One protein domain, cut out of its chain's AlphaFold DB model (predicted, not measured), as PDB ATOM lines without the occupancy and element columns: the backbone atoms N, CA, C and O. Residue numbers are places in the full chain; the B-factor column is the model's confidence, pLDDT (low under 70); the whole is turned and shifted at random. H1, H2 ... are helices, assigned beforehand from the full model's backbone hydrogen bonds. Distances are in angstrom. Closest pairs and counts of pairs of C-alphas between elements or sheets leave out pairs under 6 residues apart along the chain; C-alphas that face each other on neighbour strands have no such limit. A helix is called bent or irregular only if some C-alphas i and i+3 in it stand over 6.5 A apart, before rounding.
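What this domain is: This is residues 69 to 283 of the 289 residues of an uncharacterized protein of Planctomycetes bacterium (UniProt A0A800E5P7). Long helices run nearly side by side: hairpin H1-H2 lies toward one end, the bundle of H3, H4b and H5 toward the other, and short H6, about perpendicular to H4b, touches it near Val 281, the last residue of H6. The 215 printed residues, all helix by class, have six named helices and no named strand. The whole is compact, radius of gyration of the C-alphas 18.9 A, spanning 64 by 34 by 32 A.

How they stand to each other: H1, residues 94 to 114, and H2, residues 120 to 140, form a hairpin; C-alphas 105 and 126 are closest, 6.8 A. H3, residues 151 to 174, touches H5, residues 244 to 266, closest at C-alphas 167 and 247, 5.0 A. H4, residues 181 to 214, one helix by its hydrogen bonds, is bent: C-alphas 189 and 192 are 7.5 A apart; arms H4a and H4b tilt steeply, 47 degrees. H6, residues 273 to 281, is about perpendicular to H4b, 83 degrees. O i to N i+4 pairs are within hydrogen-bond range throughout, except H2, 15 of 17, and H3, 17 of 20.

Where its parts are: H1 begins at C-alpha (47.457, 105.689, -45.377); H6 ends at (70.719, 100.512, -39.808). H4b measures 32.9 A.

The domain as a whole: The printed part has no cut. H4 to H5 is the long link. Residues 271 to 275 are among those under pLDDT 70.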
ATOM      1  N   GLY A  69      51.795 118.027 -42.141       95.31
ATOM      2  CA  GLY A  69      51.592 117.423 -40.829       95.31
ATOM      3  C   GLY A  69      51.570 118.447 -39.704       95.31
ATOM      4  O   GLY A  69      52.313 119.432 -39.720       95.31
ATOM      5  N   THR A  70      50.719 118.191 -38.716       96.31
ATOM      6  CA  THR A  70      50.621 118.974 -37.488       96.31
ATOM      7  C   THR A  70      51.783 118.688 -36.534       96.31
ATOM      8  O   THR A  70      52.409 117.625 -36.553       96.31
ATOM      9  N   LYS A  71      52.058 119.648 -35.648       96.44
ATOM     10  CA  LYS A  71      52.999 119.482 -34.530       96.44
ATOM     11  C   LYS A  71      52.347 118.844 -33.302       96.44
ATOM     12  O   LYS A  71      53.070 118.353 -32.445       96.44
ATOM     13  N   GLN A  72      51.018 118.878 -33.225       95.94
ATOM     14  CA  GLN A  72      50.229 118.385 -32.103       95.94
ATOM     15  C   GLN A  72      48.850 117.942 -32.605       95.94
ATOM     16  O   GLN A  72      48.195 118.664 -33.358       95.94
ATOM     17  N   TRP A  73      48.438 116.751 -32.196       97.50
ATOM     18  CA  TRP A  73      47.165 116.114 -32.523       97.50
ATOM     19  C   TRP A  73      46.121 116.371 -31.439       97.50
ATOM     20  O   TRP A  73      44.958 116.587 -31.764       97.50
ATOM     21  N   PHE A  74      46.533 116.396 -30.167       97.06
ATOM     22  CA  PHE A  74      45.615 116.515 -29.030       97.06
ATOM     23  C   PHE A  74      46.057 117.593 -28.039       97.06
ATOM     24  O   PHE A  74      47.195 117.585 -27.561       97.06
ATOM     25  N   GLY A  75      45.140 118.475 -27.650       92.94
ATOM     26  CA  GLY A  75      45.332 119.449 -26.574       92.94
ATOM     27  C   GLY A  75      44.184 119.426 -25.569       92.94
ATOM     28  O   GLY A  75      43.316 118.560 -25.623       92.94
ATOM     29  N   ASP A  76      44.201 120.353 -24.612       91.81
ATOM     30  CA  ASP A  76      43.114 120.460 -23.634       91.81
ATOM     31  C   ASP A  76      41.794 120.785 -24.349       91.81
ATOM     32  O   ASP A  76      41.644 121.857 -24.938       91.81
ATOM     33  N   ARG A  77      40.858 119.827 -24.323       90.19
ATOM     34  CA  ARG A  77      39.519 119.915 -24.937       90.19
ATOM     35  C   ARG A  77      39.502 120.181 -26.448       90.19
ATOM     36  O   ARG A  77      38.503 120.680 -26.966       90.19
ATOM     37  N   TRP A  78      40.556 119.816 -27.175       96.12
ATOM     38  CA  TRP A  78      40.543 119.821 -28.638       96.12
ATOM     39  C   TRP A  78      41.389 118.691 -29.224       96.12
ATOM     40  O   TRP A  78      42.380 118.254 -28.638       96.12
ATOM     41  N   ALA A  79      41.011 118.254 -30.423       97.44
ATOM     42  CA  ALA A  79      41.772 117.313 -31.229       97.44
ATOM     43  C   ALA A  79      41.745 117.750 -32.698       97.44
ATOM     44  O   ALA A  79      40.746 118.287 -33.175       97.44
ATOM     45  N   VAL A  80      42.839 117.504 -33.413       97.12
ATOM     46  CA  VAL A  80      42.915 117.611 -34.869       97.12
ATOM     47  C   VAL A  80      43.217 116.210 -35.381       97.12
ATOM     48  O   VAL A  80      44.219 115.612 -34.989       97.12
ATOM     49  N   ILE A  81      42.333 115.669 -36.218       95.75
ATOM     50  CA  ILE A  81      42.352 114.258 -36.622       95.75
ATOM     51  C   ILE A  81      42.187 114.092 -38.131       95.75
ATOM     52  O   ILE A  81      41.724 115.002 -38.822       95.75
ATOM     53  N   GLY A  82      42.555 112.913 -38.640       92.44
ATOM     54  CA  GLY A  82      42.467 112.595 -40.063       92.44
ATOM     55  C   GLY A  82      43.213 113.609 -40.932       92.44
ATOM     56  O   GLY A  82      44.301 114.069 -40.579       92.44
ATOM     57  N   GLU A  83      42.594 114.000 -42.043       92.88
ATOM     58  CA  GLU A  83      43.167 114.968 -42.984       92.88
ATOM     59  C   GLU A  83      43.295 116.378 -42.387       92.88
ATOM     60  O   GLU A  83      44.132 117.149 -42.823       92.88
ATOM     61  N   ALA A  84      42.564 116.742 -41.328       95.19
ATOM     62  CA  ALA A  84      42.815 118.035 -40.684       95.19
ATOM     63  C   ALA A  84      44.214 118.091 -40.031       95.19
ATOM     64  O   ALA A  84      44.767 119.174 -39.832       95.19
ATOM     65  N   ALA A  85      44.782 116.932 -39.680       96.00
ATOM     66  CA  ALA A  85      46.030 116.831 -38.934       96.00
ATOM     67  C   ALA A  85      47.240 116.582 -39.826       96.00
ATOM     68  O   ALA A  85      48.276 117.231 -39.657       96.00
ATOM     69  N   ALA A  86      47.142 115.613 -40.731       95.06
ATOM     70  CA  ALA A  86      48.255 115.230 -41.579       95.06
ATOM     71  C   ALA A  86      47.788 114.485 -42.827       95.06
ATOM     72  O   ALA A  86      46.827 113.720 -42.798       95.06
ATOM     73  N   PHE A  87      48.557 114.643 -43.897       95.06
ATOM     74  CA  PHE A  87      48.451 113.853 -45.113       95.06
ATOM     75  C   PHE A  87      49.855 113.629 -45.666       95.06
ATOM     76  O   PHE A  87      50.695 114.526 -45.619       95.06
ATOM     77  N   THR A  88      50.139 112.435 -46.181       93.75
ATOM     78  CA  THR A  88      51.438 112.114 -46.789       93.75
ATOM     79  C   THR A  88      51.301 111.944 -48.293       93.75
ATOM     80  O   THR A  88      51.797 112.770 -49.055       93.75
ATOM     81  N   ASP A  89      50.629 110.877 -48.709       95.88
ATOM     82  CA  ASP A  89      50.520 110.441 -50.095       95.88
ATOM     83  C   ASP A  89      49.262 109.572 -50.263       95.88
ATOM     84  O   ASP A  89      48.930 108.823 -49.341       95.88
ATOM     85  N   PRO A  90      48.551 109.632 -51.404       95.56
ATOM     86  CA  PRO A  90      47.441 108.719 -51.674       95.56
ATOM     87  C   PRO A  90      47.889 107.265 -51.911       95.56
ATOM     88  O   PRO A  90      47.072 106.347 -51.821       95.56
ATOM     89  N   PHE A  91      49.165 107.025 -52.230       95.38
ATOM     90  CA  PHE A  91      49.693 105.685 -52.456       95.38
ATOM     91  C   PHE A  91      49.622 104.879 -51.157       95.38
ATOM     92  O   PHE A  91      49.992 105.379 -50.105       95.38
ATOM     93  N   TYR A  92      49.107 103.647 -51.224       94.56
ATOM     94  CA  TYR A  92      48.723 102.811 -50.071       94.56
ATOM     95  C   TYR A  92      47.555 103.307 -49.204       94.56
ATOM     96  O   TYR A  92      47.204 102.634 -48.243       94.56
ATOM     97  N   SER A  93      46.898 104.419 -49.550       93.88
ATOM     98  CA  SER A  93      45.745 104.943 -48.791       93.88
ATOM     99  C   SER A  93      45.977 105.104 -47.269       93.88
ATOM    100  O   SER A  93      45.069 104.812 -46.486       93.88
ATOM    101  N   PRO A  94      47.143 105.604 -46.805       93.19
ATOM    102  CA  PRO A  94      47.457 105.689 -45.377       93.19
ATOM    103  C   PRO A  94      46.521 106.632 -44.610       93.19
ATOM    104  O   PRO A  94      46.409 106.518 -43.395       93.19
ATOM    105  N   GLY A  95      45.840 107.566 -45.288       93.56
ATOM    106  CA  GLY A  95      44.915 108.506 -44.649       93.56
ATOM    107  C   GLY A  95      43.823 107.810 -43.832       93.56
ATOM    108  O   GLY A  95      43.521 108.247 -42.722       93.56
ATOM    109  N   SER A  96      43.305 106.680 -44.323       93.69
ATOM    110  CA  SER A  96      42.291 105.892 -43.616       93.69
ATOM    111  C   SER A  96      42.807 105.344 -42.285       93.69
ATOM    112  O   SER A  96      42.088 105.411 -41.294       93.69
ATOM    113  N   ASP A  97      44.060 104.883 -42.215       94.12
ATOM    114  CA  ASP A  97      44.678 104.448 -40.956       94.12
ATOM    115  C   ASP A  97      44.713 105.586 -39.923       94.12
ATOM    116  O   ASP A  97      44.398 105.376 -38.752       94.12
ATOM    117  N   PHE A  98      45.107 106.796 -40.345       95.44
ATOM    118  CA  PHE A  98      45.170 107.956 -39.452       95.44
ATOM    119  C   PHE A  98      43.782 108.395 -38.990       95.44
ATOM    120  O   PHE A  98      43.625 108.731 -37.820       95.44
ATOM    121  N   ILE A  99      42.784 108.372 -39.877       96.75
ATOM    122  CA  ILE A  99      41.385 108.647 -39.521       96.75
ATOM    123  C   ILE A  99      40.908 107.642 -38.471       96.75
ATOM    124  O   ILE A  99      40.384 108.046 -37.437       96.75
ATOM    125  N   THR A 100      41.127 106.350 -38.709       96.69
ATOM    126  CA  THR A 100      40.687 105.273 -37.820       96.69
ATOM    127  C   THR A 100      41.322 105.380 -36.435       96.69
ATOM    128  O   THR A 100      40.608 105.520 -35.446       96.69
ATOM    129  N   ILE A 101      42.656 105.407 -36.348       96.81
ATOM    130  CA  ILE A 101      43.360 105.442 -35.054       96.81
ATOM    131  C   ILE A 101      43.032 106.726 -34.287       96.81
ATOM    132  O   ILE A 101      42.817 106.694 -33.078       96.81
ATOM    133  N   ALA A 102      42.981 107.872 -34.973       97.44
ATOM    134  CA  ALA A 102      42.683 109.131 -34.308       97.44
ATOM    135  C   ALA A 102      41.228 109.192 -33.807       97.44
ATOM    136  O   ALA A 102      40.995 109.759 -32.741       97.44
ATOM    137  N   ASN A 103      40.270 108.582 -34.515       97.94
ATOM    138  CA  ASN A 103      38.896 108.438 -34.027       97.94
ATOM    139  C   ASN A 103      38.832 107.562 -32.770       97.94
ATOM    140  O   ASN A 103      38.200 107.973 -31.799       97.94
ATOM    141  N   ASP A 104      39.522 106.418 -32.749       98.19
ATOM    142  CA  ASP A 104      39.589 105.557 -31.558       98.19
ATOM    143  C   ASP A 104      40.140 106.331 -30.351       98.19
ATOM    144  O   ASP A 104      39.582 106.280 -29.254       98.19
ATOM    145  N   TYR A 105      41.194 107.124 -30.564       98.31
ATOM    146  CA  TYR A 105      41.814 107.940 -29.519       98.31
ATOM    147  C   TYR A 105      40.894 109.038 -29.000       98.31
ATOM    148  O   TYR A 105      40.797 109.224 -27.789       98.31
ATOM    149  N   VAL A 106      40.203 109.763 -29.884       98.25
ATOM    150  CA  VAL A 106      39.243 110.794 -29.466       98.25
ATOM    151  C   VAL A 106      38.088 110.171 -28.684       98.25
ATOM    152  O   VAL A 106      37.727 110.691 -27.629       98.25
ATOM    153  N   CYS A 107      37.536 109.053 -29.158       98.31
ATOM    154  CA  CYS A 107      36.446 108.355 -28.482       98.31
ATOM    155  C   CYS A 107      36.854 107.863 -27.085       98.31
ATOM    156  O   CYS A 107      36.129 108.125 -26.124       98.31
ATOM    157  N   ASP A 108      38.016 107.211 -26.948       98.19
ATOM    158  CA  ASP A 108      38.514 106.738 -25.648       98.19
ATOM    159  C   ASP A 108      38.798 107.909 -24.688       98.19
ATOM    160  O   ASP A 108      38.365 107.874 -23.534       98.19
ATOM    161  N   LEU A 109      39.433 108.989 -25.165       98.12
ATOM    162  CA  LEU A 109      39.686 110.178 -24.344       98.12
ATOM    163  C   LEU A 109      38.383 110.822 -23.850       98.12
ATOM    164  O   LEU A 109      38.289 111.135 -22.664       98.12
ATOM    165  N   ILE A 110      37.385 110.996 -24.725       98.00
ATOM    166  CA  ILE A 110      36.090 111.592 -24.361       98.00
ATOM    167  C   ILE A 110      35.363 110.721 -23.336       98.00
ATOM    168  O   ILE A 110      34.887 111.252 -22.333       98.00
ATOM    169  N   ALA A 111      35.282 109.407 -23.565       98.31
ATOM    170  CA  ALA A 111      34.579 108.490 -22.668       98.31
ATOM    171  C   ALA A 111      35.188 108.506 -21.257       98.31
ATOM    172  O   ALA A 111      34.489 108.726 -20.272       98.31
ATOM    173  N   ARG A 112      36.514 108.388 -21.161       97.44
ATOM    174  CA  ARG A 112      37.236 108.417 -19.881       97.44
ATOM    175  C   ARG A 112      37.107 109.749 -19.152       97.44
ATOM    176  O   ARG A 112      36.888 109.774 -17.945       97.44
ATOM    177  N   GLN A 113      37.231 110.864 -19.872       96.94
ATOM    178  CA  GLN A 113      37.064 112.196 -19.285       96.94
ATOM    179  C   GLN A 113      35.634 112.424 -18.791       96.94
ATOM    180  O   GLN A 113      35.442 113.041 -17.744       96.94
ATOM    181  N   HIS A 114      34.637 111.924 -19.526       97.44
ATOM    182  CA  HIS A 114      33.241 111.950 -19.101       97.44
ATOM    183  C   HIS A 114      33.031 111.170 -17.793       97.44
ATOM    184  O   HIS A 114      32.312 111.641 -16.914       97.44
ATOM    185  N   ASP A 115      33.730 110.046 -17.626       98.12
ATOM    186  CA  ASP A 115      33.676 109.211 -16.422       98.12
ATOM    187  C   ASP A 115      34.577 109.722 -15.275       98.12
ATOM    188  O   ASP A 115      34.659 109.110 -14.208       98.12
ATOM    189  N   GLY A 116      35.222 110.881 -15.453       97.44
ATOM    190  CA  GLY A 116      36.039 111.543 -14.433       97.44
ATOM    191  C   GLY A 116      37.471 111.013 -14.310       97.44
ATOM    192  O   GLY A 116      38.146 111.323 -13.328       97.44
ATOM    193  N   GLU A 117      37.955 110.231 -15.279       97.56
ATOM    194  CA  GLU A 117      39.342 109.765 -15.306       97.56
ATOM    195  C   GLU A 117      40.324 110.876 -15.718       97.56
ATOM    196  O   GLU A 117      40.053 111.717 -16.579       97.56
ATOM    197  N   HIS A 118      41.531 110.814 -15.154       95.56
ATOM    198  CA  HIS A 118      42.678 111.625 -15.560       95.56
ATOM    199  C   HIS A 118      43.344 111.030 -16.810       95.56
ATOM    200  O   HIS A 118      43.943 109.953 -16.754       95.56
ATOM    201  N   THR A 119      43.239 111.717 -17.952       97.12
ATOM    202  CA  THR A 119      43.687 111.207 -19.261       97.12
ATOM    203  C   THR A 119      44.951 111.878 -19.808       97.12
ATOM    204  O   THR A 119      45.354 111.610 -20.939       97.12
ATOM    205  N   GLU A 120      45.644 112.704 -19.021       96.94
ATOM    206  CA  GLU A 120      46.769 113.530 -19.481       96.94
ATOM    207  C   GLU A 120      47.970 112.698 -19.955       96.94
ATOM    208  O   GLU A 120      48.684 113.077 -20.887       96.94
ATOM    209  N   GLU A 121      48.238 111.554 -19.322       96.56
ATOM    210  CA  GLU A 121      49.260 110.630 -19.819       96.56
ATOM    211  C   GLU A 121      48.848 109.996 -21.146       96.56
ATOM    212  O   GLU A 121      49.634 109.976 -22.094       96.56
ATOM    213  N   ARG A 122      47.613 109.503 -21.216       97.62
ATOM    214  CA  ARG A 122      47.080 108.829 -22.394       97.62
ATOM    215  C   ARG A 122      47.086 109.755 -23.606       97.62
ATOM    216  O   ARG A 122      47.609 109.382 -24.649       97.62
ATOM    217  N   GLN A 123      46.632 110.991 -23.426       98.12
ATOM    218  CA  GLN A 123      46.670 112.026 -24.452       98.12
ATOM    219  C   GLN A 123      48.095 112.264 -24.980       98.12
ATOM    220  O   GLN A 123      48.300 112.321 -26.192       98.12
ATOM    221  N   ARG A 124      49.101 112.356 -24.094       98.00
ATOM    222  CA  ARG A 124      50.510 112.520 -24.505       98.00
ATOM    223  C   ARG A 124      51.044 111.313 -25.276       98.00
ATOM    224  O   ARG A 124      51.830 111.492 -26.209       98.00
ATOM    225  N   LEU A 125      50.655 110.100 -24.886       98.38
ATOM    226  CA  LEU A 125      51.070 108.874 -25.571       98.38
ATOM    227  C   LEU A 125      50.402 108.745 -26.943       98.38
ATOM    228  O   LEU A 125      51.098 108.446 -27.908       98.38
ATOM    229  N   TYR A 126      49.107 109.048 -27.053       98.38
ATOM    230  CA  TYR A 126      48.374 109.095 -28.320       98.38
ATOM    231  C   TYR A 126      48.971 110.119 -29.291       98.38
ATOM    232  O   TYR A 126      49.236 109.786 -30.447       98.38
ATOM    233  N   ASP A 127      49.276 111.332 -28.816       97.94
ATOM    234  CA  ASP A 127      49.959 112.356 -29.616       97.94
ATOM    235  C   ASP A 127      51.324 111.859 -30.119       97.94
ATOM    236  O   ASP A 127      51.606 111.868 -31.320       97.94
ATOM    237  N   SER A 128      52.143 111.328 -29.206       98.12
ATOM    238  CA  SER A 128      53.476 110.809 -29.525       98.12
ATOM    239  C   SER A 128      53.420 109.643 -30.512       98.12
ATOM    240  O   SER A 128      54.274 109.538 -31.394       98.12
ATOM    241  N   TYR A 129      52.421 108.768 -30.384       97.81
ATOM    242  CA  TYR A 129      52.249 107.610 -31.252       97.81
ATOM    243  C   TYR A 129      51.806 108.012 -32.660       97.81
ATOM    244  O   TYR A 129      52.392 107.534 -33.630       97.81
ATOM    245  N   LEU A 130      50.871 108.956 -32.809       97.62
ATOM    246  CA  LEU A 130      50.510 109.489 -34.129       97.62
ATOM    247  C   LEU A 130      51.678 110.245 -34.780       97.62
ATOM    248  O   LEU A 130      51.916 110.093 -35.980       97.62
ATOM    249  N   GLN A 131      52.479 110.979 -33.999       97.50
ATOM    250  CA  GLN A 131      53.728 111.581 -34.481       97.50
ATOM    251  C   GLN A 131      54.742 110.527 -34.949       97.50
ATOM    252  O   GLN A 131      55.389 110.702 -35.987       97.50
ATOM    253  N   PHE A 132      54.887 109.425 -34.211       97.31
ATOM    254  CA  PHE A 132      55.719 108.290 -34.606       97.31
ATOM    255  C   PHE A 132      55.218 107.657 -35.911       97.31
ATOM    256  O   PHE A 132      55.993 107.558 -36.863       97.31
ATOM    257  N   ARG A 133      53.929 107.308 -35.991       95.75
ATOM    258  CA  ARG A 133      53.284 106.713 -37.173       95.75
ATOM    259  C   ARG A 133      53.432 107.597 -38.409       95.75
ATOM    260  O   ARG A 133      53.785 107.091 -39.474       95.75
ATOM    261  N   TYR A 134      53.230 108.910 -38.273       96.50
ATOM    262  CA  TYR A 134      53.432 109.874 -39.358       96.50
ATOM    263  C   TYR A 134      54.879 109.854 -39.862       96.50
ATOM    264  O   TYR A 134      55.118 109.672 -41.054       96.50
ATOM    265  N   LYS A 135      55.864 109.947 -38.959       96.69
ATOM    266  CA  LYS A 135      57.287 109.905 -39.334       96.69
ATOM    267  C   LYS A 135      57.693 108.571 -39.956       96.69
ATOM    268  O   LYS A 135      58.454 108.579 -40.918       96.69
ATOM    269  N   ALA A 136      57.176 107.455 -39.446       95.94
ATOM    270  CA  ALA A 136      57.421 106.122 -39.989       95.94
ATOM    271  C   ALA A 136      56.780 105.913 -41.374       95.94
ATOM    272  O   ALA A 136      57.263 105.087 -42.142       95.94
ATOM    273  N   ASN A 137      55.745 106.687 -41.725       95.00
ATOM    274  CA  ASN A 137      55.109 106.639 -43.043       95.00
ATOM    275  C   ASN A 137      55.878 107.411 -44.131       95.00
ATOM    276  O   ASN A 137      55.827 107.049 -45.303       95.00
ATOM    277  N   LEU A 138      56.609 108.473 -43.779       95.69
ATOM    278  CA  LEU A 138      57.299 109.319 -44.767       95.69
ATOM    279  C   LEU A 138      58.300 108.566 -45.674       95.69
ATOM    280  O   LEU A 138      58.335 108.871 -46.872       95.69
ATOM    281  N   PRO A 139      59.098 107.594 -45.177       95.31
ATOM    282  CA  PRO A 139      60.030 106.830 -46.005       95.31
ATOM    283  C   PRO A 139      59.378 106.003 -47.119       95.31
ATOM    284  O   PRO A 139      60.067 105.685 -48.086       95.31
ATOM    285  N   LEU A 140      58.077 105.686 -47.036       94.88
ATOM    286  CA  LEU A 140      57.387 104.955 -48.105       94.88
ATOM    287  C   LEU A 140      57.312 105.762 -49.410       94.88
ATOM    288  O   LEU A 140      57.251 105.164 -50.488       94.88
ATOM    289  N   TYR A 141      57.332 107.096 -49.320       95.31
ATOM    290  CA  TYR A 141      57.045 107.997 -50.441       95.31
ATOM    291  C   TYR A 141      58.239 108.891 -50.797       95.31
ATOM    292  O   TYR A 141      58.543 109.104 -51.974       95.31
ATOM    293  N   ARG A 142      58.952 109.402 -49.785       94.75
ATOM    294  CA  ARG A 142      60.027 110.387 -49.968       94.75
ATOM    295  C   ARG A 142      61.182 109.822 -50.802       94.75
ATOM    296  O   ARG A 142      61.823 108.850 -50.411       94.75
ATOM    297  N   GLU A 143      61.475 110.473 -51.930       94.88
ATOM    298  CA  GLU A 143      62.502 110.055 -52.906       94.88
ATOM    299  C   GLU A 143      62.317 108.627 -53.456       94.88
ATOM    300  O   GLU A 143      63.269 108.016 -53.948       94.88
ATOM    301  N   GLN A 144      61.094 108.087 -53.387       96.75
ATOM    302  CA  GLN A 144      60.797 106.731 -53.850       96.75
ATOM    303  C   GLN A 144      60.154 106.701 -55.240       96.75
ATOM    304  O   GLN A 144      60.317 105.724 -55.953       96.75
ATOM    305  N   TYR A 145      59.478 107.761 -55.684       97.38
ATOM    306  CA  TYR A 145      58.702 107.767 -56.936       97.38
ATOM    307  C   TYR A 145      59.500 107.376 -58.199       97.38
ATOM    308  O   TYR A 145      58.943 106.842 -59.158       97.38
ATOM    309  N   GLU A 146      60.817 107.587 -58.204       97.06
ATOM    310  CA  GLU A 146      61.711 107.193 -59.299       97.06
ATOM    311  C   GLU A 146      61.776 105.678 -59.534       97.06
ATOM    312  O   GLU A 146      62.063 105.254 -60.652       97.06
ATOM    313  N   LEU A 147      61.475 104.840 -58.537       96.75
ATOM    314  CA  LEU A 147      61.513 103.379 -58.690       96.75
ATOM    315  C   LEU A 147      60.194 102.780 -59.204       96.75
ATOM    316  O   LEU A 147      60.206 101.655 -59.694       96.75
ATOM    317  N   PHE A 148      59.073 103.509 -59.123       96.81
ATOM    318  CA  PHE A 148      57.721 102.971 -59.359       96.81
ATOM    319  C   PHE A 148      57.533 102.365 -60.756       96.81
ATOM    320  O   PHE A 148      56.735 101.450 -60.940       96.81
ATOM    321  N   GLY A 149      58.262 102.860 -61.755       95.69
ATOM    322  CA  GLY A 149      58.181 102.368 -63.126       95.69
ATOM    323  C   GLY A 149      58.936 101.066 -63.387       95.69
ATOM    324  O   GLY A 149      58.778 100.519 -64.474       95.69
ATOM    325  N   SER A 150      59.755 100.574 -62.456       97.00
ATOM    326  CA  SER A 150      60.518  99.334 -62.619       97.00
ATOM    327  C   SER A 150      59.826  98.192 -61.892       97.00
ATOM    328  O   SER A 150      59.680  98.248 -60.672       97.00
ATOM    329  N   TYR A 151      59.446  97.132 -62.612       95.00
ATOM    330  CA  TYR A 151      58.831  95.955 -61.994       95.00
ATOM    331  C   TYR A 151      59.746  95.342 -60.931       95.00
ATOM    332  O   TYR A 151      59.317  95.083 -59.815       95.00
ATOM    333  N   GLU A 152      61.031  95.154 -61.239       93.81
ATOM    334  CA  GLU A 152      61.954  94.483 -60.321       93.81
ATOM    335  C   GLU A 152      62.149  95.264 -59.014       93.81
ATOM    336  O   GLU A 152      62.112  94.667 -57.936       93.81
ATOM    337  N   LEU A 153      62.308  96.588 -59.099       96.00
ATOM    338  CA  LEU A 153      62.468  97.449 -57.927       96.00
ATOM    339  C   LEU A 153      61.156  97.596 -57.151       96.00
ATOM    340  O   LEU A 153      61.154  97.480 -55.925       96.00
ATOM    341  N   MET A 154      60.047  97.819 -57.859       94.88
ATOM    342  CA  MET A 154      58.735  97.983 -57.244       94.88
ATOM    343  C   MET A 154      58.286  96.700 -56.546       94.88
ATOM    344  O   MET A 154      57.745  96.792 -55.454       94.88
ATOM    345  N   SER A 155      58.572  95.516 -57.091       93.00
ATOM    346  CA  SER A 155      58.259  94.243 -56.432       93.00
ATOM    347  C   SER A 155      59.064  94.037 -55.146       93.00
ATOM    348  O   SER A 155      58.525  93.543 -54.163       93.00
ATOM    349  N   ILE A 156      60.342  94.447 -55.103       93.81
ATOM    350  CA  ILE A 156      61.127  94.411 -53.852       93.81
ATOM    351  C   ILE A 156      60.491  95.327 -52.805       93.81
ATOM    352  O   ILE A 156      60.275  94.909 -51.668       93.81
ATOM    353  N   LYS A 157      60.197  96.571 -53.198       94.75
ATOM    354  CA  LYS A 157      59.606  97.569 -52.309       94.75
ATOM    355  C   LYS A 157      58.216  97.155 -51.837       94.75
ATOM    356  O   LYS A 157      57.945  97.243 -50.651       94.75
ATOM    357  N   TRP A 158      57.364  96.672 -52.736       93.38
ATOM    358  CA  TRP A 158      56.008  96.231 -52.427       93.38
ATOM    359  C   TRP A 158      56.014  95.129 -51.370       93.38
ATOM    360  O   TRP A 158      55.348  95.256 -50.349       93.38
ATOM    361  N   ASN A 159      56.826  94.087 -51.567       91.06
ATOM    362  CA  ASN A 159      56.883  92.962 -50.632       91.06
ATOM    363  C   ASN A 159      57.435  93.396 -49.268       91.06
ATOM    364  O   ASN A 159      56.949  92.943 -48.235       91.06
ATOM    365  N   PHE A 160      58.403  94.316 -49.257       93.69
ATOM    366  CA  PHE A 160      58.903  94.936 -48.032       93.69
ATOM    367  C   PHE A 160      57.826  95.763 -47.313       93.69
ATOM    368  O   PHE A 160      57.576  95.534 -46.132       93.69
ATOM    369  N   ASP A 161      57.191  96.704 -48.014       94.19
ATOM    370  CA  ASP A 161      56.235  97.651 -47.436       94.19
ATOM    371  C   ASP A 161      55.006  96.928 -46.895       94.19
ATOM    372  O   ASP A 161      54.582  97.195 -45.775       94.19
ATOM    373  N   ILE A 162      54.459  95.982 -47.663       92.19
ATOM    374  CA  ILE A 162      53.286  95.215 -47.254       92.19
ATOM    375  C   ILE A 162      53.620  94.331 -46.048       92.19
ATOM    376  O   ILE A 162      52.871  94.327 -45.071       92.19
ATOM    377  N   ALA A 163      54.753  93.623 -46.057       90.62
ATOM    378  CA  ALA A 163      55.140  92.795 -44.917       90.62
ATOM    379  C   ALA A 163      55.362  93.635 -43.652       90.62
ATOM    380  O   ALA A 163      54.844  93.297 -42.587       90.62
ATOM    381  N   ALA A 164      56.068  94.761 -43.775       90.94
ATOM    382  CA  ALA A 164      56.269  95.688 -42.670       90.94
ATOM    383  C   ALA A 164      54.937  96.275 -42.173       90.94
ATOM    384  O   ALA A 164      54.737  96.377 -40.966       90.94
ATOM    385  N   TYR A 165      54.008  96.610 -43.075       93.69
ATOM    386  CA  TYR A 165      52.688  97.132 -42.724       93.69
ATOM    387  C   TYR A 165      51.887  96.137 -41.877       93.69
ATOM    388  O   TYR A 165      51.398  96.489 -40.802       93.69
ATOM    389  N   TYR A 166      51.801  94.877 -42.309       92.50
ATOM    390  CA  TYR A 166      51.052  93.864 -41.567       92.50
ATOM    391  C   TYR A 166      51.692  93.513 -40.221       92.50
ATOM    392  O   TYR A 166      50.976  93.369 -39.228       92.50
ATOM    393  N   ALA A 167      53.021  93.396 -40.173       90.38
ATOM    394  CA  ALA A 167      53.732  93.035 -38.952       90.38
ATOM    395  C   ALA A 167      53.726  94.174 -37.918       90.38
ATOM    396  O   ALA A 167      53.339  93.947 -36.770       90.38
ATOM    397  N   LEU A 168      54.104  95.392 -38.322       88.88
ATOM    398  CA  LEU A 168      54.249  96.528 -37.408       88.88
ATOM    399  C   LEU A 168      52.903  97.145 -37.024       88.88
ATOM    400  O   LEU A 168      52.720  97.564 -35.886       88.88
ATOM    401  N   TRP A 169      51.960  97.230 -37.966       93.38
ATOM    402  CA  TRP A 169      50.782  98.082 -37.800       93.38
ATOM    403  C   TRP A 169      49.494  97.294 -37.646       93.38
ATOM    404  O   TRP A 169      48.819  97.420 -36.628       93.38
ATOM    405  N   VAL A 170      49.160  96.460 -38.632       93.94
ATOM    406  CA  VAL A 170      47.867  95.762 -38.649       93.94
ATOM    407  C   VAL A 170      47.757  94.787 -37.484       93.94
ATOM    408  O   VAL A 170      46.723  94.733 -36.826       93.94
ATOM    409  N   ASN A 171      48.829  94.046 -37.188       94.12
ATOM    410  CA  ASN A 171      48.833  93.109 -36.070       94.12
ATOM    411  C   ASN A 171      48.546  93.789 -34.727       94.12
ATOM    412  O   ASN A 171      47.752  93.273 -33.948       94.12
ATOM    413  N   SER A 172      49.189  94.935 -34.480       93.19
ATOM    414  CA  SER A 172      49.007  95.723 -33.258       93.19
ATOM    415  C   SER A 172      47.590  96.295 -33.171       93.19
ATOM    416  O   SER A 172      46.945  96.179 -32.133       93.19
ATOM    417  N   TYR A 173      47.083  96.835 -34.284       95.50
ATOM    418  CA  TYR A 173      45.748  97.424 -34.358       95.50
ATOM    419  C   TYR A 173      44.629  96.402 -34.107       95.50
ATOM    420  O   TYR A 173      43.745  96.659 -33.303       95.50
ATOM    421  N   ILE A 174      44.681  95.218 -34.732       95.31
ATOM    422  CA  ILE A 174      43.647  94.174 -34.552       95.31
ATOM    423  C   ILE A 174      43.579  93.664 -33.102       95.31
ATOM    424  O   ILE A 174      42.552  93.141 -32.677       95.31
ATOM    425  N   GLN A 175      44.666  93.803 -32.347       95.50
ATOM    426  CA  GLN A 175      44.754  93.413 -30.940       95.50
ATOM    427  C   GLN A 175      44.410  94.559 -29.972       95.50
ATOM    428  O   GLN A 175      44.618  94.411 -28.770       95.50
ATOM    429  N   ASP A 176      43.944  95.706 -30.477       96.81
ATOM    430  CA  ASP A 176      43.680  96.931 -29.711       96.81
ATOM    431  C   ASP A 176      44.894  97.467 -28.923       96.81
ATOM    432  O   ASP A 176      44.762  98.278 -28.002       96.81
ATOM    433  N   LEU A 177      46.117  97.069 -29.294       96.06
ATOM    434  CA  LEU A 177      47.334  97.490 -28.590       96.06
ATOM    435  C   LEU A 177      47.617  98.986 -28.768       96.06
ATOM    436  O   LEU A 177      48.332  99.579 -27.962       96.06
ATOM    437  N   HIS A 178      47.027  99.630 -29.781       96.25
ATOM    438  CA  HIS A 178      47.077 101.085 -29.936       96.25
ATOM    439  C   HIS A 178      46.341 101.818 -28.809       96.25
ATOM    440  O   HIS A 178      46.624 102.996 -28.597       96.25
ATOM    441  N   LEU A 179      45.433 101.154 -28.084       97.75
ATOM    442  CA  LEU A 179      44.735 101.682 -26.909       97.75
ATOM    443  C   LEU A 179      45.414 101.296 -25.584       97.75
ATOM    444  O   LEU A 179      45.116 101.897 -24.545       97.75
ATOM    445  N   ASP A 180      46.341 100.338 -25.588       97.38
ATOM    446  CA  ASP A 180      47.049  99.895 -24.387       97.38
ATOM    447  C   ASP A 180      48.249 100.804 -24.059       97.38
ATOM    448  O   ASP A 180      49.157 101.037 -24.856       97.38
ATOM    449  N   ILE A 181      48.276 101.336 -22.835       97.44
ATOM    450  CA  ILE A 181      49.303 102.292 -22.388       97.44
ATOM    451  C   ILE A 181      50.688 101.639 -22.264       97.44
ATOM    452  O   ILE A 181      51.710 102.294 -22.488       97.44
ATOM    453  N   SER A 182      50.750 100.368 -21.869       96.94
ATOM    454  CA  SER A 182      52.001  99.618 -21.739       96.94
ATOM    455  C   SER A 182      52.626  99.368 -23.110       96.94
ATOM    456  O   SER A 182      53.827  99.613 -23.288       96.94
ATOM    457  N   ASP A 183      51.810  98.964 -24.082       95.81
ATOM    458  CA  ASP A 183      52.219  98.759 -25.470       95.81
ATOM    459  C   ASP A 183      52.626 100.068 -26.140       95.81
ATOM    460  O   ASP A 183      53.725 100.146 -26.687       95.81
ATOM    461  N   LEU A 184      51.853 101.146 -25.989       97.62
ATOM    462  CA  LEU A 184      52.247 102.462 -26.506       97.62
ATOM    463  C   LEU A 184      53.600 102.924 -25.960       97.62
ATOM    464  O   LEU A 184      54.458 103.392 -26.711       97.62
ATOM    465  N   ARG A 185      53.837 102.770 -24.650       97.94
ATOM    466  CA  ARG A 185      55.146 103.081 -24.055       97.94
ATOM    467  C   ARG A 185      56.249 102.192 -24.635       97.94
ATOM    468  O   ARG A 185      57.385 102.649 -24.738       97.94
ATOM    469  N   HIS A 186      55.958 100.934 -24.957       95.06
ATOM    470  CA  HIS A 186      56.915 100.018 -25.572       95.06
ATOM    471  C   HIS A 186      57.281 100.442 -26.996       95.06
ATOM    472  O   HIS A 186      58.460 100.693 -27.258       95.06
ATOM    473  N   GLU A 187      56.283 100.624 -27.853       94.62
ATOM    474  CA  GLU A 187      56.434 101.094 -29.234       94.62
ATOM    475  C   GLU A 187      57.218 102.410 -29.296       94.62
ATOM    476  O   GLU A 187      58.201 102.557 -30.029       94.62
ATOM    477  N   LEU A 188      56.863 103.371 -28.438       97.56
ATOM    478  CA  LEU A 188      57.521 104.674 -28.413       97.56
ATOM    479  C   LEU A 188      58.998 104.600 -28.002       97.56
ATOM    480  O   LEU A 188      59.794 105.395 -28.510       97.56
ATOM    481  N   ARG A 189      59.406 103.632 -27.167       97.12
ATOM    482  CA  ARG A 189      60.833 103.401 -26.854       97.12
ATOM    483  C   ARG A 189      61.623 102.918 -28.070       97.12
ATOM    484  O   ARG A 189      62.806 103.234 -28.181       97.12
ATOM    485  N   GLN A 190      60.990 102.175 -28.975       93.62
ATOM    486  CA  GLN A 190      61.623 101.638 -30.183       93.62
ATOM    487  C   GLN A 190      61.455 102.550 -31.411       93.62
ATOM    488  O   GLN A 190      62.183 102.395 -32.392       93.62
ATOM    489  N   SER A 191      60.566 103.546 -31.343       95.75
ATOM    490  CA  SER A 191      60.198 104.440 -32.452       95.75
ATOM    491  C   SER A 191      61.379 104.983 -33.264       95.75
ATOM    492  O   SER A 191      61.370 104.952 -34.494       95.75
ATOM    493  N   THR A 192      62.441 105.441 -32.596       94.94
ATOM    494  CA  THR A 192      63.629 105.993 -33.265       94.94
ATOM    495  C   THR A 192      64.379 104.933 -34.068       94.94
ATOM    496  O   THR A 192      64.883 105.226 -35.152       94.94
ATOM    497  N   PHE A 193      64.468 103.705 -33.554       92.81
ATOM    498  CA  PHE A 193      65.093 102.594 -34.268       92.81
ATOM    499  C   PHE A 193      64.266 102.192 -35.493       92.81
ATOM    500  O   PHE A 193      64.830 102.033 -36.578       92.81
ATOM    501  N   VAL A 194      62.941 102.105 -35.344       94.00
ATOM    502  CA  VAL A 194      62.021 101.779 -36.443       94.00
ATOM    503  C   VAL A 194      62.101 102.832 -37.548       94.00
ATOM    504  O   VAL A 194      62.376 102.481 -38.694       94.00
ATOM    505  N   ILE A 195      61.973 104.124 -37.214       95.56
ATOM    506  CA  ILE A 195      62.070 105.219 -38.196       95.56
ATOM    507  C   ILE A 195      63.405 105.156 -38.945       95.56
ATOM    508  O   ILE A 195      63.415 105.142 -40.175       95.56
ATOM    509  N   LYS A 196      64.531 105.057 -38.225       94.50
ATOM    510  CA  LYS A 196      65.858 104.978 -38.857       94.50
ATOM    511  C   LYS A 196      65.979 103.769 -39.777       94.50
ATOM    512  O   LYS A 196      66.562 103.880 -40.850       94.50
ATOM    513  N   THR A 197      65.435 102.623 -39.381       93.81
ATOM    514  CA  THR A 197      65.450 101.410 -40.206       93.81
ATOM    515  C   THR A 197      64.695 101.634 -41.516       93.81
ATOM    516  O   THR A 197      65.252 101.384 -42.585       93.81
ATOM    517  N   LEU A 198      63.480 102.186 -41.458       95.75
ATOM    518  CA  LEU A 198      62.673 102.491 -42.646       95.75
ATOM    519  C   LEU A 198      63.356 103.529 -43.556       95.75
ATOM    520  O   LEU A 198      63.416 103.343 -44.769       95.75
ATOM    521  N   GLU A 199      63.964 104.576 -42.992       95.62
ATOM    522  CA  GLU A 199      64.749 105.567 -43.748       95.62
ATOM    523  C   GLU A 199      65.976 104.952 -44.446       95.62
ATOM    524  O   GLU A 199      66.349 105.347 -45.558       95.62
ATOM    525  N   ARG A 200      66.621 103.967 -43.810       95.06
ATOM    526  CA  ARG A 200      67.759 103.236 -44.386       95.06
ATOM    527  C   ARG A 200      67.327 102.343 -45.537       95.06
ATOM    528  O   ARG A 200      68.025 102.317 -46.549       95.06
ATOM    529  N   PHE A 201      66.177 101.684 -45.429       96.19
ATOM    530  CA  PHE A 201      65.591 100.958 -46.555       96.19
ATOM    531  C   PHE A 201      65.190 101.892 -47.696       96.19
ATOM    532  O   PHE A 201      65.573 101.627 -48.831       96.19
ATOM    533  N   GLY A 202      64.567 103.039 -47.405       96.56
ATOM    534  CA  GLY A 202      64.298 104.061 -48.423       96.56
ATOM    535  C   GLY A 202      65.574 104.507 -49.151       96.56
ATOM    536  O   GLY A 202      65.611 104.573 -50.378       96.56
ATOM    537  N   SER A 203      66.670 104.713 -48.412       95.81
ATOM    538  CA  SER A 203      67.983 105.044 -48.991       95.81
ATOM    539  C   SER A 203      68.570 103.903 -49.831       95.81
ATOM    540  O   SER A 203      69.190 104.153 -50.867       95.81
ATOM    541  N   LEU A 204      68.403 102.653 -49.389       96.31
ATOM    542  CA  LEU A 204      68.827 101.467 -50.127       96.31
ATOM    543  C   LEU A 204      68.062 101.355 -51.449       96.31
ATOM    544  O   LEU A 204      68.698 101.207 -52.488       96.31
ATOM    545  N   PHE A 205      66.738 101.509 -51.429       97.69
ATOM    546  CA  PHE A 205      65.905 101.484 -52.628       97.69
ATOM    547  C   PHE A 205      66.308 102.571 -53.624       97.69
ATOM    548  O   PHE A 205      66.543 102.257 -54.789       97.69
ATOM    549  N   THR A 206      66.506 103.814 -53.174       96.88
ATOM    550  CA  THR A 206      66.993 104.895 -54.046       96.88
ATOM    551  C   THR A 206      68.381 104.587 -54.625       96.88
ATOM    552  O   THR A 206      68.636 104.852 -55.798       96.88
ATOM    553  N   LYS A 207      69.305 104.008 -53.843       96.44
ATOM    554  CA  LYS A 207      70.637 103.617 -54.348       96.44
ATOM    555  C   LYS A 207      70.553 102.497 -55.386       96.44
ATOM    556  O   LYS A 207      71.213 102.580 -56.422       96.44
ATOM    557  N   THR A 208      69.750 101.470 -55.121       97.50
ATOM    558  CA  THR A 208      69.532 100.358 -56.051       97.50
ATOM    559  C   THR A 208      68.866 100.845 -57.336       97.50
ATOM    560  O   THR A 208      69.324 100.476 -58.414       97.50
ATOM    561  N   GLU A 209      67.872 101.736 -57.248       97.88
ATOM    562  CA  GLU A 209      67.242 102.359 -58.418       97.88
ATOM    563  C   GLU A 209      68.270 103.059 -59.304       97.88
ATOM    564  O   GLU A 209      68.333 102.773 -60.500       97.88
ATOM    565  N   ARG A 210      69.129 103.904 -58.725       97.69
ATOM    566  CA  ARG A 210      70.147 104.637 -59.491       97.69
ATOM    567  C   ARG A 210      71.120 103.703 -60.199       97.69
ATOM    568  O   ARG A 210      71.472 103.950 -61.351       97.69
ATOM    569  N   LYS A 211      71.547 102.630 -59.526       97.19
ATOM    570  CA  LYS A 211      72.449 101.620 -60.097       97.19
ATOM    571  C   LYS A 211      71.800 100.898 -61.277       97.19
ATOM    572  O   LYS A 211      72.383 100.883 -62.357       97.19
ATOM    573  N   VAL A 212      70.597 100.361 -61.077       97.38
ATOM    574  CA  VAL A 212      69.844  99.618 -62.101       97.38
ATOM    575  C   VAL A 212      69.516 100.520 -63.296       97.38
ATOM    576  O   VAL A 212      69.734 100.134 -64.443       97.38
ATOM    577  N   SER A 213      69.080 101.758 -63.046       97.19
ATOM    578  CA  SER A 213      68.873 102.772 -64.085       97.19
ATOM    579  C   SER A 213      70.149 103.072 -64.870       97.19
ATOM    580  O   SER A 213      70.115 103.090 -66.097       97.19
ATOM    581  N   GLY A 214      71.278 103.276 -64.183       97.44
ATOM    582  CA  GLY A 214      72.565 103.574 -64.816       97.44
ATOM    583  C   GLY A 214      73.122 102.430 -65.669       97.44
ATOM    584  O   GLY A 214      73.924 102.678 -66.563       97.44
ATOM    585  N   GLN A 215      72.685 101.194 -65.422       96.88
ATOM    586  CA  GLN A 215      73.033 100.017 -66.224       96.88
ATOM    587  C   GLN A 215      72.086  99.787 -67.411       96.88
ATOM    588  O   GLN A 215      72.346  98.910 -68.228       96.88
ATOM    589  N   GLY A 216      71.004 100.565 -67.529       96.88
ATOM    590  CA  GLY A 216      69.973 100.360 -68.552       96.88
ATOM    591  C   GLY A 216      68.967  99.251 -68.216       96.88
ATOM    592  O   GLY A 216      68.093  98.958 -69.026       96.88
ATOM    593  N   ASP A 217      69.027  98.685 -67.009       96.94
ATOM    594  CA  ASP A 217      68.230  97.522 -66.598       96.94
ATOM    595  C   ASP A 217      66.866  97.890 -65.986       96.94
ATOM    596  O   ASP A 217      66.106  97.010 -65.579       96.94
ATOM    597  N   TYR A 218      66.513  99.181 -65.932       97.44
ATOM    598  CA  TYR A 218      65.308  99.674 -65.245       97.44
ATOM    599  C   TYR A 218      64.019  98.950 -65.664       97.44
ATOM    600  O   TYR A 218      63.181  98.650 -64.814       97.44
ATOM    601  N   PHE A 219      63.875  98.620 -66.950       96.31
ATOM    602  CA  PHE A 219      62.690  97.957 -67.503       96.31
ATOM    603  C   PHE A 219      62.882  96.458 -67.784       96.31
ATOM    604  O   PHE A 219      62.010  95.842 -68.395       96.31
ATOM    605  N   ARG A 220      63.997  95.849 -67.354       94.31
ATOM    606  CA  ARG A 220      64.397  94.482 -67.747       94.31
ATOM    607  C   ARG A 220      63.317  93.420 -67.511       94.31
ATOM    608  O   ARG A 220      63.231  92.467 -68.275       94.31
ATOM    609  N   LYS A 221      62.498  93.584 -66.469       93.38
ATOM    610  CA  LYS A 221      61.430  92.648 -66.073       93.38
ATOM    611  C   LYS A 221      60.023  93.247 -66.172       93.38
ATOM    612  O   LYS A 221      59.107  92.793 -65.507       93.38
ATOM    613  N   ASN A 222      59.834  94.306 -66.957       94.19
ATOM    614  CA  ASN A 222      58.537  94.989 -67.023       94.19
ATOM    615  C   ASN A 222      57.485  94.284 -67.889       94.19
ATOM    616  O   ASN A 222      56.325  94.690 -67.869       94.19
ATOM    617  N   LEU A 223      57.873  93.280 -68.676       92.50
ATOM    618  CA  LEU A 223      56.978  92.531 -69.557       92.50
ATOM    619  C   LEU A 223      56.939  91.063 -69.137       92.50
ATOM    620  O   LEU A 223      57.954  90.528 -68.702       92.50
ATOM    621  N   ASN A 224      55.790  90.416 -69.351       89.94
ATOM    622  CA  ASN A 224      55.540  88.991 -69.076       89.94
ATOM    623  C   ASN A 224      55.654  88.576 -67.601       89.94
ATOM    624  O   ASN A 224      55.721  87.389 -67.298       89.94
ATOM    625  N   GLU A 225      55.636  89.546 -66.697       86.94
ATOM    626  CA  GLU A 225      55.685  89.347 -65.256       86.94
ATOM    627  C   GLU A 225      54.392  89.888 -64.635       86.94
ATOM    628  O   GLU A 225      53.904  90.954 -65.025       86.94
ATOM    629  N   ILE A 226      53.829  89.162 -63.671       81.75
ATOM    630  CA  ILE A 226      52.661  89.590 -62.894       81.75
ATOM    631  C   ILE A 226      53.068  89.596 -61.425       81.75
ATOM    632  O   ILE A 226      53.537  88.587 -60.906       81.75
ATOM    633  N   ALA A 227      52.874  90.732 -60.754       74.69
ATOM    634  CA  ALA A 227      53.091  90.822 -59.317       74.69
ATOM    635  C   ALA A 227      51.916  90.171 -58.573       74.69
ATOM    636  O   ALA A 227      50.764  90.564 -58.763       74.69
ATOM    637  N   GLU A 228      52.210  89.216 -57.693       75.19
ATOM    638  CA  GLU A 228      51.244  88.692 -56.730       75.19
ATOM    639  C   GLU A 228      51.312  89.528 -55.446       75.19
ATOM    640  O   GLU A 228      52.313  89.513 -54.733       75.19
ATOM    641  N   GLY A 229      50.245  90.274 -55.147       66.75
ATOM    642  CA  GLY A 229      50.272  91.316 -54.112       66.75
ATOM    643  C   GLY A 229      50.549  90.837 -52.681       66.75
ATOM    644  O   GLY A 229      50.984  91.650 -51.869       66.75
ATOM    645  N   LEU A 230      50.319  89.554 -52.381       73.38
ATOM    646  CA  LEU A 230      50.544  88.937 -51.064       73.38
ATOM    647  C   LEU A 230      51.391  87.654 -51.132       73.38
ATOM    648  O   LEU A 230      51.629  87.051 -50.092       73.38
ATOM    649  N   GLY A 231      51.851  87.230 -52.317       66.94
ATOM    650  CA  GLY A 231      52.484  85.914 -52.513       66.94
ATOM    651  C   GLY A 231      53.766  85.706 -51.698       66.94
ATOM    652  O   GLY A 231      54.084  84.590 -51.296       66.94
ATOM    653  N   ASP A 232      54.463  86.799 -51.374       69.25
ATOM    654  CA  ASP A 232      55.689  86.783 -50.569       69.25
ATOM    655  C   ASP A 232      55.438  86.936 -49.050       69.25
ATOM    656  O   ASP A 232      56.390  86.887 -48.261       69.25
ATOM    657  N   LEU A 233      54.180  87.104 -48.617       76.88
ATOM    658  CA  LEU A 233      53.807  87.121 -47.200       76.88
ATOM    659  C   LEU A 233      53.589  85.698 -46.692       76.88
ATOM    660  O   LEU A 233      52.622  85.033 -47.050       76.88
ATOM    661  N   SER A 234      54.445  85.246 -45.779       75.94
ATOM    662  CA  SER A 234      54.335  83.906 -45.188       75.94
ATOM    663  C   SER A 234      53.405  83.823 -43.971       75.94
ATOM    664  O   SER A 234      53.170  82.729 -43.472       75.94
ATOM    665  N   PHE A 235      52.923  84.959 -43.463       79.88
ATOM    666  CA  PHE A 235      52.188  85.074 -42.196       79.88
ATOM    667  C   PHE A 235      50.779  85.708 -42.274       79.88
ATOM    668  O   PHE A 235      50.269  86.139 -41.238       79.88
ATOM    669  N   PRO A 236      50.095  85.804 -43.438       78.44
ATOM    670  CA  PRO A 236      48.849  86.570 -43.531       78.44
ATOM    671  C   PRO A 236      47.727  86.008 -42.642       78.44
ATOM    672  O   PRO A 236      46.841  86.753 -42.235       78.44
ATOM    673  N   HIS A 237      47.767  84.715 -42.308       84.25
ATOM    674  CA  HIS A 237      46.769  84.058 -41.455       84.25
ATOM    675  C   HIS A 237      46.974  84.285 -39.951       84.25
ATOM    676  O   HIS A 237      46.044  84.058 -39.174       84.25
ATOM    677  N   ASP A 238      48.158  84.750 -39.550       86.44
ATOM    678  CA  ASP A 238      48.515  84.958 -38.146       86.44
ATOM    679  C   ASP A 238      48.296  86.411 -37.701       86.44
ATOM    680  O   ASP A 238      48.364  86.722 -36.511       86.44
ATOM    681  N   VAL A 239      47.991  87.316 -38.638       87.31
ATOM    682  CA  VAL A 239      47.760  88.740 -38.361       87.31
ATOM    683  C   VAL A 239      46.656  88.916 -37.312       87.31
ATOM    684  O   VAL A 239      45.556  88.381 -37.444       87.31
ATOM    685  N   GLY A 240      46.960  89.673 -36.255       90.88
ATOM    686  CA  GLY A 240      46.072  89.881 -35.107       90.88
ATOM    687  C   GLY A 240      46.193  88.809 -34.021       90.88
ATOM    688  O   GLY A 240      45.503  88.880 -33.010       90.88
ATOM    689  N   ARG A 241      47.066  87.814 -34.213       92.56
ATOM    690  CA  ARG A 241      47.362  86.748 -33.241       92.56
ATOM    691  C   ARG A 241      48.850  86.642 -32.920       92.56
ATOM    692  O   ARG A 241      49.221  85.887 -32.024       92.56
ATOM    693  N   MET A 242      49.700  87.362 -33.653       92.69
ATOM    694  CA  MET A 242      51.141  87.338 -33.436       92.69
ATOM    695  C   MET A 242      51.471  88.069 -32.142       92.69
ATOM    696  O   MET A 242      51.101  89.236 -31.966       92.69
ATOM    697  N   ASP A 243      52.224  87.401 -31.273       92.44
ATOM    698  CA  ASP A 243      52.906  88.085 -30.186       92.44
ATOM    699  C   ASP A 243      54.019  89.003 -30.731       92.44
ATOM    700  O   ASP A 243      54.337  89.016 -31.928       92.44
ATOM    701  N   ARG A 244      54.626  89.792 -29.839       88.62
ATOM    702  CA  ARG A 244      55.685  90.735 -30.227       88.62
ATOM    703  C   ARG A 244      56.879  90.033 -30.876       88.62
ATOM    704  O   ARG A 244      57.395  90.524 -31.871       88.62
ATOM    705  N   SER A 245      57.285  88.869 -30.363       91.06
ATOM    706  CA  SER A 245      58.441  88.133 -30.892       91.06
ATOM    707  C   SER A 245      58.185  87.644 -32.319       91.06
ATOM    708  O   SER A 245      59.065  87.740 -33.174       91.06
ATOM    709  N   ALA A 246      56.978  87.145 -32.586       91.94
ATOM    710  CA  ALA A 246      56.558  86.714 -33.912       91.94
ATOM    711  C   ALA A 246      56.476  87.901 -34.886       91.94
ATOM    712  O   ALA A 246      57.060  87.842 -35.970       91.94
ATOM    713  N   SER A 247      55.841  89.012 -34.491       90.50
ATOM    714  CA  SER A 247      55.774  90.229 -35.320       90.50
ATOM    715  C   SER A 247      57.170  90.790 -35.653       90.50
ATOM    716  O   SER A 247      57.467  91.107 -36.813       90.50
ATOM    717  N   GLU A 248      58.072  90.839 -34.667       89.44
ATOM    718  CA  GLU A 248      59.463  91.248 -34.874       89.44
ATOM    719  C   GLU A 248      60.189  90.305 -35.845       89.44
ATOM    720  O   GLU A 248      60.896  90.769 -36.745       89.44
ATOM    721  N   ALA A 249      59.997  88.989 -35.716       89.88
ATOM    722  CA  ALA A 249      60.603  88.006 -36.611       89.88
ATOM    723  C   ALA A 249      60.144  88.189 -38.067       89.88
ATOM    724  O   ALA A 249      60.979  88.159 -38.973       89.88
ATOM    725  N   HIS A 250      58.854  88.444 -38.301       90.75
ATOM    726  CA  HIS A 250      58.329  88.710 -39.643       90.75
ATOM    727  C   HIS A 250      58.858  90.017 -40.236       90.75
ATOM    728  O   HIS A 250      59.230  90.055 -41.412       90.75
ATOM    729  N   SER A 251      58.976  91.065 -39.419       89.00
ATOM    730  CA  SER A 251      59.603  92.321 -39.844       89.00
ATOM    731  C   SER A 251      61.064  92.099 -40.255       89.00
ATOM    732  O   SER A 251      61.494  92.540 -41.321       89.00
ATOM    733  N   LEU A 252      61.833  91.356 -39.450       89.06
ATOM    734  CA  LEU A 252      63.234  91.039 -39.740       89.06
ATOM    735  C   LEU A 252      63.404  90.162 -40.989       89.06
ATOM    736  O   LEU A 252      64.355  90.374 -41.744       89.06
ATOM    737  N   ASP A 253      62.500  89.214 -41.234       88.50
ATOM    738  CA  ASP A 253      62.491  88.401 -42.455       88.50
ATOM    739  C   ASP A 253      62.249  89.263 -43.707       88.50
ATOM    740  O   ASP A 253      63.024  89.199 -44.667       88.50
ATOM    741  N   ALA A 254      61.251  90.153 -43.670       89.69
ATOM    742  CA  ALA A 254      60.992  91.106 -44.751       89.69
ATOM    743  C   ALA A 254      62.215  91.995 -45.030       89.69
ATOM    744  O   ALA A 254      62.621  92.188 -46.183       89.69
ATOM    745  N   PHE A 255      62.857  92.485 -43.967       91.25
ATOM    746  CA  PHE A 255      64.069  93.295 -44.051       91.25
ATOM    747  C   PHE A 255      65.229  92.510 -44.673       91.25
ATOM    748  O   PHE A 255      65.935  93.027 -45.544       91.25
ATOM    749  N   ALA A 256      65.419  91.253 -44.271       89.94
ATOM    750  CA  ALA A 256      66.462  90.391 -44.809       89.94
ATOM    751  C   ALA A 256      66.257  90.119 -46.308       89.94
ATOM    752  O   ALA A 256      67.193  90.315 -47.089       89.94
ATOM    753  N   LYS A 257      65.038  89.750 -46.720       90.56
ATOM    754  CA  LYS A 257      64.673  89.486 -48.123       90.56
ATOM    755  C   LYS A 257      64.882  90.714 -49.008       90.56
ATOM    756  O   LYS A 257      65.551  90.626 -50.040       90.56
ATOM    757  N   ALA A 258      64.365  91.872 -48.593       92.75
ATOM    758  CA  ALA A 258      64.502  93.112 -49.353       92.75
ATOM    759  C   ALA A 258      65.970  93.533 -49.487       92.75
ATOM    760  O   ALA A 258      66.446  93.820 -50.589       92.75
ATOM    761  N   ARG A 259      66.723  93.485 -48.379       93.00
ATOM    762  CA  ARG A 259      68.153  93.804 -48.370       93.00
ATOM    763  C   ARG A 259      68.933  92.875 -49.292       93.00
ATOM    764  O   ARG A 259      69.749  93.361 -50.070       93.00
ATOM    765  N   ALA A 260      68.665  91.571 -49.242       92.25
ATOM    766  CA  ALA A 260      69.346  90.593 -50.077       92.25
ATOM    767  C   ALA A 260      69.128  90.851 -51.572       92.25
ATOM    768  O   ALA A 260      70.091  90.899 -52.339       92.25
ATOM    769  N   ARG A 261      67.879  91.109 -51.977       93.88
ATOM    770  CA  ARG A 261      67.540  91.415 -53.375       93.88
ATOM    771  C   ARG A 261      68.176  92.723 -53.848       93.88
ATOM    772  O   ARG A 261      68.761  92.760 -54.928       93.88
ATOM    773  N   CYS A 262      68.137  93.777 -53.033       95.81
ATOM    774  CA  CYS A 262      68.798  95.043 -53.356       95.81
ATOM    775  C   CYS A 262      70.321  94.901 -53.458       95.81
ATOM    776  O   CYS A 262      70.927  95.478 -54.357       95.81
ATOM    777  N   PHE A 263      70.950  94.144 -52.559       93.81
ATOM    778  CA  PHE A 263      72.401  93.956 -52.554       93.81
ATOM    779  C   PHE A 263      72.861  93.127 -53.753       93.81
ATOM    780  O   PHE A 263      73.854  93.488 -54.379       93.81
ATOM    781  N   ALA A 264      72.092  92.109 -54.150       94.06
ATOM    782  CA  ALA A 264      72.334  91.370 -55.386       94.06
ATOM    783  C   ALA A 264      72.327  92.299 -56.616       94.06
ATOM    784  O   ALA A 264      73.258  92.257 -57.418       94.06
ATOM    785  N   LEU A 265      71.342  93.201 -56.726       94.75
ATOM    786  CA  LEU A 265      71.282  94.209 -57.799       94.75
ATOM    787  C   LEU A 265      72.423  95.236 -57.729       94.75
ATOM    788  O   LEU A 265      72.866  95.754 -58.750       94.75
ATOM    789  N   LEU A 266      72.929  95.520 -56.529       94.56
ATOM    790  CA  LEU A 266      74.098  96.376 -56.327       94.56
ATOM    791  C   LEU A 266      75.433  95.652 -56.579       94.56
ATOM    792  O   LEU A 266      76.471  96.311 -56.564       94.56
ATOM    793  N   GLY A 267      75.429  94.331 -56.801       90.94
ATOM    794  CA  GLY A 267      76.644  93.518 -56.908       90.94
ATOM    795  C   GLY A 267      77.413  93.400 -55.587       90.94
ATOM    796  O   GLY A 267      78.638  93.323 -55.593       90.94
ATOM    797  N   ARG A 268      76.710  93.442 -54.447       85.94
ATOM    798  CA  ARG A 268      77.289  93.396 -53.096       85.94
ATOM    799  C   ARG A 268      76.908  92.097 -52.380       85.94
ATOM    800  O   ARG A 268      75.764  91.657 -52.505       85.94
ATOM    801  N   PRO A 269      77.815  91.496 -51.589       81.25
ATOM    802  CA  PRO A 269      77.465  90.358 -50.752       81.25
ATOM    803  C   PRO A 269      76.537  90.801 -49.618       81.25
ATOM    804  O   PRO A 269      76.704  91.874 -49.033       81.25
ATOM    805  N   VAL A 270      75.569  89.955 -49.277       75.69
ATOM    806  CA  VAL A 270      74.746  90.133 -48.079       75.69
ATOM    807  C   VAL A 270      75.586  89.654 -46.901       75.69
ATOM    808  O   VAL A 270      75.829  88.463 -46.778       75.69
ATOM    809  N   GLY A 271      76.095  90.561 -46.067       67.25
ATOM    810  CA  GLY A 271      76.790  90.141 -44.847       67.25
ATOM    811  C   GLY A 271      75.839  89.370 -43.923       67.25
ATOM    812  O   GLY A 271      74.693  89.801 -43.739       67.25
ATOM    813  N   ASP A 272      76.309  88.285 -43.311       62.62
ATOM    814  CA  ASP A 272      75.487  87.411 -42.468       62.62
ATOM    815  C   ASP A 272      75.301  87.940 -41.031       62.62
ATOM    816  O   ASP A 272      76.177  88.583 -40.449       62.62
ATOM    817  N   GLY A 273      74.139  87.642 -40.435       63.72
ATOM    818  CA  GLY A 273      73.879  87.791 -38.996       63.72
ATOM    819  C   GLY A 273      73.359  89.154 -38.500       63.72
ATOM    820  O   GLY A 273      73.271  90.143 -39.229       63.72
ATOM    821  N   LYS A 274      73.007  89.204 -37.201       64.25
ATOM    822  CA  LYS A 274      72.423  90.385 -36.523       64.25
ATOM    823  C   LYS A 274      73.336  91.619 -36.558       64.25
ATOM    824  O   LYS A 274      72.841  92.734 -36.702       64.25
ATOM    825  N   HIS A 275      74.655  91.435 -36.475       63.62
ATOM    826  CA  HIS A 275      75.627  92.535 -36.525       63.62
ATOM    827  C   HIS A 275      75.613  93.262 -37.877       63.62
ATOM    828  O   HIS A 275      75.547  94.486 -37.906       63.62
ATOM    829  N   SER A 276      75.528  92.514 -38.982       73.81
ATOM    830  CA  SER A 276      75.382  93.063 -40.336       73.81
ATOM    831  C   SER A 276      74.112  93.914 -40.489       73.81
ATOM    832  O   SER A 276      74.117  94.934 -41.181       73.81
ATOM    833  N   PHE A 277      73.008  93.525 -39.843       77.88
ATOM    834  CA  PHE A 277      71.774  94.315 -39.871       77.88
ATOM    835  C   PHE A 277      71.893  95.609 -39.058       77.88
ATOM    836  O   PHE A 277      71.532  96.678 -39.546       77.88
ATOM    837  N   VAL A 278      72.471  95.542 -37.857       76.38
ATOM    838  CA  VAL A 278      72.713  96.731 -37.026       76.38
ATOM    839  C   VAL A 278      73.672  97.706 -37.716       76.38
ATOM    840  O   VAL A 278      73.417  98.910 -37.729       76.38
ATOM    841  N   ASP A 279      74.737  97.215 -38.352       76.69
ATOM    842  CA  ASP A 279      75.658  98.052 -39.130       76.69
ATOM    843  C   ASP A 279      74.978  98.692 -40.349       76.69
ATOM    844  O   ASP A 279      75.261  99.847 -40.681       76.69
ATOM    845  N   PHE A 280      74.033  97.989 -40.983       82.31
ATOM    846  CA  PHE A 280      73.192  98.557 -42.036       82.31
ATOM    847  C   PHE A 280      72.301  99.691 -41.515       82.31
ATOM    848  O   PHE A 280      72.322 100.786 -42.083       82.31
ATOM    849  N   VAL A 281      71.578  99.478 -40.413       79.62
ATOM    850  CA  VAL A 281      70.719 100.512 -39.808       79.62
ATOM    851  C   VAL A 281      71.550 101.729 -39.375       79.62
ATOM    852  O   VAL A 281      71.161 102.879 -39.596       79.62
ATOM    853  N   ASN A 282      72.758 101.502 -38.860       79.12
ATOM    854  CA  ASN A 282      73.686 102.569 -38.486       79.12
ATOM    855  C   ASN A 282      74.353 103.269 -39.685       79.12
ATOM    856  O   ASN A 282      75.044 104.263 -39.487       79.12
ATOM    857  N   GLY A 283      74.119 102.811 -40.919       68.06
ATOM    858  CA  GLY A 283      74.609 103.437 -42.154       68.06
ATOM    859  C   GLY A 283      75.972 102.939 -42.642       68.06
ATOM    860  O   GLY A 283      76.302 103.146 -43.809       68.06
TER     861      GLY A 283